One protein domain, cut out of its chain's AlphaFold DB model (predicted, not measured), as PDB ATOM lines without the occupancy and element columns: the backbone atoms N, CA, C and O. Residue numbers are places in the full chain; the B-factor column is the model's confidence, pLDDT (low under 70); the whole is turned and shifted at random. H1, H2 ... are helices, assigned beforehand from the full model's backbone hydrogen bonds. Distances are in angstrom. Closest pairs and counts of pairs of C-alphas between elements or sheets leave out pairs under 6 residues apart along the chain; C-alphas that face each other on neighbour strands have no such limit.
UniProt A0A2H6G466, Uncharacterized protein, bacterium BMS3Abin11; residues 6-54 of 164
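Overview. This is residues 6 to 54 of the 164 residues of an uncharacterized protein of bacterium BMS3Abin11 (UniProt A0A2H6G466). One longer helix, H3, makes one side of this small domain; the short helix H2 packs on it near Ala 42, and the one-turn helix H1 sits across from H3 within a looping stretch of residues 6 to 28. H1 is near H3, and a long link without a named element, residues 17 to 28, swings round from H1 to H2. The printed part has 49 residues with three named helices, H1, H2, H3 in chain order, and no named strand; the class is all helix, though under half of the residues, 23, are in named elements. The whole is compact, with a radius of gyration of the C-alphas of 10.3 A and spans of 27 by 24 by 13 A.

Along the chain. Find C-alpha 39 at (-26.771, -20.092, 8.883); from there H3, residues 39 to 52, runs 19.9 A to C-alpha 52 at (-8.302, -22.060, 15.897). Before it comes H2, residues 29 to 33. Earlier still, C-alpha 13 at (-15.612, -29.522, 6.003) begins H1, residues 13 to 16.

Arrangement. Start at H3: it touches H2, with the closest C-alphas, those of Leu 32 and Ala 42, 5.2 A apart. H1 and H3 are close but not clearly touching; look at Thr 16 and Ile 43, whose C-alphas are the closest at 7.1 A. H1 and H2 are also close but not clearly touching, the closest C-alphas being those of Thr 16 and Leu 32 at 7.6 A. In H2 and H3 every O i to N i+4 pair is within hydrogen-bond range, while H1 is too short for such a pair.

Size, cuts and confidence. The C-alphas of Glu 24 and Arg 54 are the two farthest apart, at 29.1 A. The link from H1 to H2 is long, with 12 residues, and that from H2 to H3 is tight, with 5. The printed part has no cut, its mean pLDDT is 91.1, and no printed residue is under 70.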
ATOM      1  N   LYS A   6      -9.802 -27.005   4.081       89.25
ATOM      2  CA  LYS A   6     -10.467 -26.920   2.766       89.25
ATOM      3  C   LYS A   6      -9.785 -27.749   1.669       89.25
ATOM      4  O   LYS A   6     -10.443 -28.098   0.695       89.25
ATOM      5  N   ASP A   7      -8.496 -28.054   1.828       89.06
ATOM      6  CA  ASP A   7      -7.701 -28.775   0.831       89.06
ATOM      7  C   ASP A   7      -7.846 -30.299   0.976       89.06
ATOM      8  O   ASP A   7      -7.318 -31.044   0.156       89.06
ATOM      9  N   TRP A   8      -8.551 -30.782   2.010       89.75
ATOM     10  CA  TRP A   8      -8.818 -32.204   2.211       89.75
ATOM     11  C   TRP A   8     -10.159 -32.605   1.574       89.75
ATOM     12  O   TRP A   8     -11.216 -32.342   2.161       89.75
ATOM     13  N   PRO A   9     -10.156 -33.247   0.388       85.88
ATOM     14  CA  PRO A   9     -11.384 -33.527  -0.358       85.88
ATOM     15  C   PRO A   9     -12.282 -34.559   0.330       85.88
ATOM     16  O   PRO A   9     -13.486 -34.538   0.123       85.88
ATOM     17  N   TRP A  10     -11.712 -35.414   1.180       88.50
ATOM     18  CA  TRP A  10     -12.428 -36.485   1.875       88.50
ATOM     19  C   TRP A  10     -13.090 -36.039   3.189       88.50
ATOM     20  O   TRP A  10     -13.569 -36.878   3.943       88.50
ATOM     21  N   SER A  11     -13.093 -34.737   3.507       89.88
ATOM     22  CA  SER A  11     -13.830 -34.214   4.667       89.88
ATOM     23  C   SER A  11     -15.143 -33.569   4.255       89.88
ATOM     24  O   SER A  11     -15.237 -32.894   3.230       89.88
ATOM     25  N   SER A  12     -16.123 -33.645   5.153       91.38
ATOM     26  CA  SER A  12     -17.353 -32.858   5.065       91.38
ATOM     27  C   SER A  12     -17.128 -31.356   5.287       91.38
ATOM     28  O   SER A  12     -18.038 -30.569   5.036       91.38
ATOM     29  N   TYR A  13     -15.926 -30.924   5.702       93.06
ATOM     30  CA  TYR A  13     -15.612 -29.522   6.003       93.06
ATOM     31  C   TYR A  13     -15.973 -28.587   4.851       93.06
ATOM     32  O   TYR A  13     -16.507 -27.512   5.089       93.06
ATOM     33  N   ARG A  14     -15.721 -28.981   3.598       93.19
ATOM     34  CA  ARG A  14     -16.027 -28.136   2.432       93.19
ATOM     35  C   ARG A  14     -17.523 -27.849   2.308       93.19
ATOM     36  O   ARG A  14     -17.894 -26.703   2.066       93.19
ATOM     37  N   ALA A  15     -18.359 -28.853   2.549       93.00
ATOM     38  CA  ALA A  15     -19.808 -28.708   2.537       93.00
ATOM     39  C   ALA A  15     -20.300 -27.933   3.772       93.00
ATOM     40  O   ALA A  15     -21.025 -26.951   3.632       93.00
ATOM     41  N   THR A  16     -19.831 -28.285   4.976       92.75
ATOM     42  CA  THR A  16     -20.219 -27.616   6.235       92.75
ATOM     43  C   THR A  16     -19.787 -26.150   6.272       92.75
ATOM     44  O   THR A  16     -20.527 -25.285   6.729       92.75
ATOM     45  N   ALA A  17     -18.606 -25.841   5.738       93.31
ATOM     46  CA  ALA A  17     -18.093 -24.486   5.632       93.31
ATOM     47  C   ALA A  17     -18.680 -23.722   4.437       93.31
ATOM     48  O   ALA A  17     -18.282 -22.582   4.234       93.31
ATOM     49  N   GLY A  18     -19.583 -24.291   3.635       91.75
ATOM     50  CA  GLY A  18     -20.227 -23.601   2.511       91.75
ATOM     51  C   GLY A  18     -19.312 -23.320   1.311       91.75
ATOM     52  O   GLY A  18     -19.546 -22.360   0.585       91.75
ATOM     53  N   PHE A  19     -18.249 -24.105   1.119       90.75
ATOM     54  CA  PHE A  19     -17.404 -24.065  -0.085       90.75
ATOM     55  C   PHE A  19     -17.947 -24.935  -1.223       90.75
ATOM     56  O   PHE A  19     -17.573 -24.738  -2.377       90.75
ATOM     57  N   THR A  20     -18.800 -25.905  -0.908       91.56
ATOM     58  CA  THR A  20     -19.478 -26.772  -1.876       91.56
ATOM     59  C   THR A  20     -20.958 -26.872  -1.534       91.56
ATOM     60  O   THR A  20     -21.361 -26.602  -0.399       91.56
ATOM     61  N   LYS A  21     -21.778 -27.262  -2.518       90.94
ATOM     62  CA  LYS A  21     -23.167 -27.643  -2.256       90.94
ATOM     63  C   LYS A  21     -23.171 -28.813  -1.265       90.94
ATOM     64  O   LYS A  21     -22.289 -29.668  -1.313       90.94
ATOM     65  N   VAL A  22     -24.130 -28.795  -0.349       90.62
ATOM     66  CA  VAL A  22     -24.346 -29.882   0.605       90.62
ATOM     67  C   VAL A  22     -25.144 -30.972  -0.102       90.62
ATOM     68  O   VAL A  22     -26.185 -30.675  -0.692       90.62
ATOM     69  N   ASP A  23     -24.634 -32.199  -0.066       89.69
ATOM     70  CA  ASP A  23     -25.337 -33.366  -0.589       89.69
ATOM     71  C   ASP A  23     -26.521 -33.741   0.310       89.69
ATOM     72  O   ASP A  23     -26.492 -33.516   1.518       89.69
ATOM     73  N   GLU A  24     -27.557 -34.353  -0.262       89.31
ATOM     74  CA  GLU A  24     -28.805 -34.674   0.452       89.31
ATOM     75  C   GLU A  24     -28.605 -35.634   1.631       89.31
ATOM     76  O   GLU A  24     -29.335 -35.572   2.618       89.31
ATOM     77  N   TRP A  25     -27.587 -36.491   1.557       91.25
ATOM     78  CA  TRP A  25     -27.240 -37.433   2.619       91.25
ATOM     79  C   TRP A  25     -26.422 -36.796   3.757       91.25
ATOM     80  O   TRP A  25     -26.233 -37.425   4.798       91.25
ATOM     81  N   LEU A  26     -25.920 -35.565   3.587       89.69
ATOM     82  CA  LEU A  26     -25.049 -34.903   4.554       89.69
ATOM     83  C   LEU A  26     -25.804 -33.841   5.362       89.69
ATOM     84  O   LEU A  26     -26.015 -32.711   4.923       89.69
ATOM     85  N   THR A  27     -26.110 -34.154   6.618       90.38
ATOM     86  CA  THR A  27     -26.747 -33.195   7.527       90.38
ATOM     87  C   THR A  27     -25.707 -32.268   8.161       90.38
ATOM     88  O   THR A  27     -25.023 -32.652   9.108       90.38
ATOM     89  N   VAL A  28     -25.603 -31.024   7.682       92.62
ATOM     90  CA  VAL A  28     -24.690 -30.004   8.251       92.62
ATOM     91  C   VAL A  28     -25.363 -29.072   9.259       92.62
ATOM     92  O   VAL A  28     -24.688 -28.461  10.088       92.62
ATOM     93  N   ASP A  29     -26.692 -28.945   9.211       90.19
ATOM     94  CA  ASP A  29     -27.406 -27.929   9.989       90.19
ATOM     95  C   ASP A  29     -27.353 -28.200  11.502       90.19
ATOM     96  O   ASP A  29     -27.355 -27.252  12.285       90.19
ATOM     97  N   TRP A  30     -27.239 -29.465  11.932       91.88
ATOM     98  CA  TRP A  30     -27.079 -29.800  13.353       91.88
ATOM     99  C   TRP A  30     -25.738 -29.300  13.911       91.88
ATOM    100  O   TRP A  30     -25.713 -28.729  14.998       91.88
ATOM    101  N   VAL A  31     -24.649 -29.437  13.143       92.06
ATOM    102  CA  VAL A  31     -23.321 -28.929  13.521       92.06
ATOM    103  C   VAL A  31     -23.347 -27.410  13.562       92.06
ATOM    104  O   VAL A  31     -22.924 -26.800  14.537       92.06
ATOM    105  N   LEU A  32     -23.879 -26.781  12.511       93.25
ATOM    106  CA  LEU A  32     -23.933 -25.325  12.400       93.25
ATOM    107  C   LEU A  32     -24.781 -24.689  13.516       93.25
ATOM    108  O   LEU A  32     -24.437 -23.616  14.012       93.25
ATOM    109  N   ARG A  33     -25.836 -25.372  13.979       93.19
ATOM    110  CA  ARG A  33     -26.664 -24.921  15.111       93.19
ATOM    111  C   ARG A  33     -25.898 -24.766  16.426       93.19
ATOM    112  O   ARG A  33     -26.340 -23.971  17.251       93.19
ATOM    113  N   LEU A  34     -24.772 -25.461  16.615       93.69
ATOM    114  CA  LEU A  34     -23.912 -25.288  17.795       93.69
ATOM    115  C   LEU A  34     -23.261 -23.898  17.838       93.69
ATOM    116  O   LEU A  34     -22.943 -23.404  18.913       93.69
ATOM    117  N   PHE A  35     -23.080 -23.262  16.678       93.50
ATOM    118  CA  PHE A  35     -22.380 -21.985  16.557       93.50
ATOM    119  C   PHE A  35     -23.333 -20.790  16.478       93.50
ATOM    120  O   PHE A  35     -23.046 -19.726  17.023       93.50
ATOM    121  N   SER A  36     -24.459 -20.924  15.771       93.56
ATOM    122  CA  SER A  36     -25.465 -19.861  15.675       93.56
ATOM    123  C   SER A  36     -26.803 -20.375  15.146       93.56
ATOM    124  O   SER A  36     -26.875 -21.360  14.414       93.56
ATOM    125  N   ARG A  37     -27.882 -19.636  15.435       91.00
ATOM    126  CA  ARG A  37     -29.202 -19.845  14.811       91.00
ATOM    127  C   ARG A  37     -29.261 -19.338  13.365       91.00
ATOM    128  O   ARG A  37     -30.119 -19.772  12.603       91.00
ATOM    129  N   LYS A  38     -28.377 -18.408  12.981       93.88
ATOM    130  CA  LYS A  38     -28.310 -17.848  11.621       93.88
ATOM    131  C   LYS A  38     -27.257 -18.599  10.811       93.88
ATOM    132  O   LYS A  38     -26.085 -18.560  11.164       93.88
ATOM    133  N   LYS A  39     -27.650 -19.221   9.692       89.38
ATOM    134  CA  LYS A  39     -26.771 -20.092   8.883       89.38
ATOM    135  C   LYS A  39     -25.477 -19.413   8.423       89.38
ATOM    136  O   LYS A  39     -24.407 -19.993   8.564       89.38
ATOM    137  N   ALA A  40     -25.561 -18.181   7.921       91.88
ATOM    138  CA  ALA A  40     -24.383 -17.434   7.471       91.88
ATOM    139  C   ALA A  40     -23.383 -17.175   8.614       91.88
ATOM    140  O   ALA A  40     -22.178 -17.352   8.438       91.88
ATOM    141  N   GLU A  41     -23.890 -16.824   9.797       93.62
ATOM    142  CA  GLU A  41     -23.057 -16.597  10.980       93.62
ATOM    143  C   GLU A  41     -22.484 -17.912  11.517       93.62
ATOM    144  O   GLU A  41     -21.296 -17.995  11.807       93.62
ATOM    145  N   ALA A  42     -23.290 -18.975  11.558       94.31
ATOM    146  CA  ALA A  42     -22.845 -20.301  11.972       94.31
ATOM    147  C   ALA A  42     -21.681 -20.816  11.116       94.31
ATOM    148  O   ALA A  42     -20.711 -21.340  11.654       94.31
ATOM    149  N   ILE A  43     -21.740 -20.627   9.793       95.19
ATOM    150  CA  ILE A  43     -20.654 -21.011   8.879       95.19
ATOM    151  C   ILE A  43     -19.379 -20.219   9.186       95.19
ATOM    152  O   ILE A  43     -18.287 -20.787   9.195       95.19
ATOM    153  N   LYS A  44     -19.500 -18.911   9.440       95.50
ATOM    154  CA  LYS A  44     -18.359 -18.050   9.772       95.50
ATOM    155  C   LYS A  44     -17.691 -18.491  11.078       95.50
ATOM    156  O   LYS A  44     -16.477 -18.683  11.096       95.50
ATOM    157  N   GLN A  45     -18.484 -18.712  12.121       94.81
ATOM    158  CA  GLN A  45     -18.024 -19.176  13.431       94.81
ATOM    159  C   GLN A  45     -17.429 -20.592  13.364       94.81
ATOM    160  O   GLN A  45     -16.365 -20.841  13.916       94.81
ATOM    161  N   TYR A  46     -18.039 -21.503  12.599       94.88
ATOM    162  CA  TYR A  46     -17.495 -22.842  12.358       94.88
ATOM    163  C   TYR A  46     -16.128 -22.798  11.661       94.88
ATOM    164  O   TYR A  46     -15.197 -23.502  12.053       94.88
ATOM    165  N   ARG A  47     -15.972 -21.949  10.634       94.19
ATOM    166  CA  ARG A  47     -14.682 -21.759   9.951       94.19
ATOM    167  C   ARG A  47     -13.612 -21.245  10.914       94.19
ATOM    168  O   ARG A  47     -12.486 -21.738  10.854       94.19
ATOM    169  N   LEU A  48     -13.971 -20.292  11.776       93.06
ATOM    170  CA  LEU A  48     -13.083 -19.749  12.800       93.06
ATOM    171  C   LEU A  48     -12.647 -20.849  13.776       93.06
ATOM    172  O   LEU A  48     -11.452 -21.109  13.882       93.06
ATOM    173  N   PHE A  49     -13.599 -21.582  14.353       92.69
ATOM    174  CA  PHE A  49     -13.338 -22.698  15.265       92.69
ATOM    175  C   PHE A  49     -12.368 -23.737  14.680       92.69
ATOM    176  O   PHE A  49     -11.390 -24.123  15.317       92.69
ATOM    177  N   VAL A  50     -12.583 -24.163  13.430       90.62
ATOM    178  CA  VAL A  50     -11.686 -25.131  12.772       90.62
ATOM    179  C   VAL A  50     -10.287 -24.545  12.549       90.62
ATOM    180  O   VAL A  50      -9.298 -25.269  12.639       90.62
ATOM    181  N   SER A  51     -10.181 -23.245  12.262       88.00
ATOM    182  CA  SER A  51      -8.882 -22.583  12.107       88.00
ATOM    183  C   SER A  51      -8.130 -22.417  13.433       88.00
ATOM    184  O   SER A  51      -6.914 -22.591  13.451       88.00
ATOM    185  N   GLU A  52      -8.843 -22.164  14.533       86.94
ATOM    186  CA  GLU A  52      -8.302 -22.060  15.897       86.94
ATOM    187  C   GLU A  52      -7.886 -23.421  16.473       86.94
ATOM    188  O   GLU A  52      -6.987 -23.500  17.309       86.94
ATOM    189  N   GLY A  53      -8.496 -24.508  15.991       81.44
ATOM    190  CA  GLY A  53      -8.090 -25.877  16.313       81.44
ATOM    191  C   GLY A  53      -6.716 -26.267  15.749       81.44
ATOM    192  O   GLY A  53      -6.169 -27.311  16.108       81.44
ATOM    193  N   ARG A  54      -6.130 -25.448  14.867       73.25
ATOM    194  CA  ARG A  54      -4.795 -25.688  14.314       73.25
ATOM    195  C   ARG A  54      -3.737 -25.504  15.404       73.25
ATOM    196  O   ARG A  54      -3.698 -24.472  16.059       73.25
TER     197      ARG A  54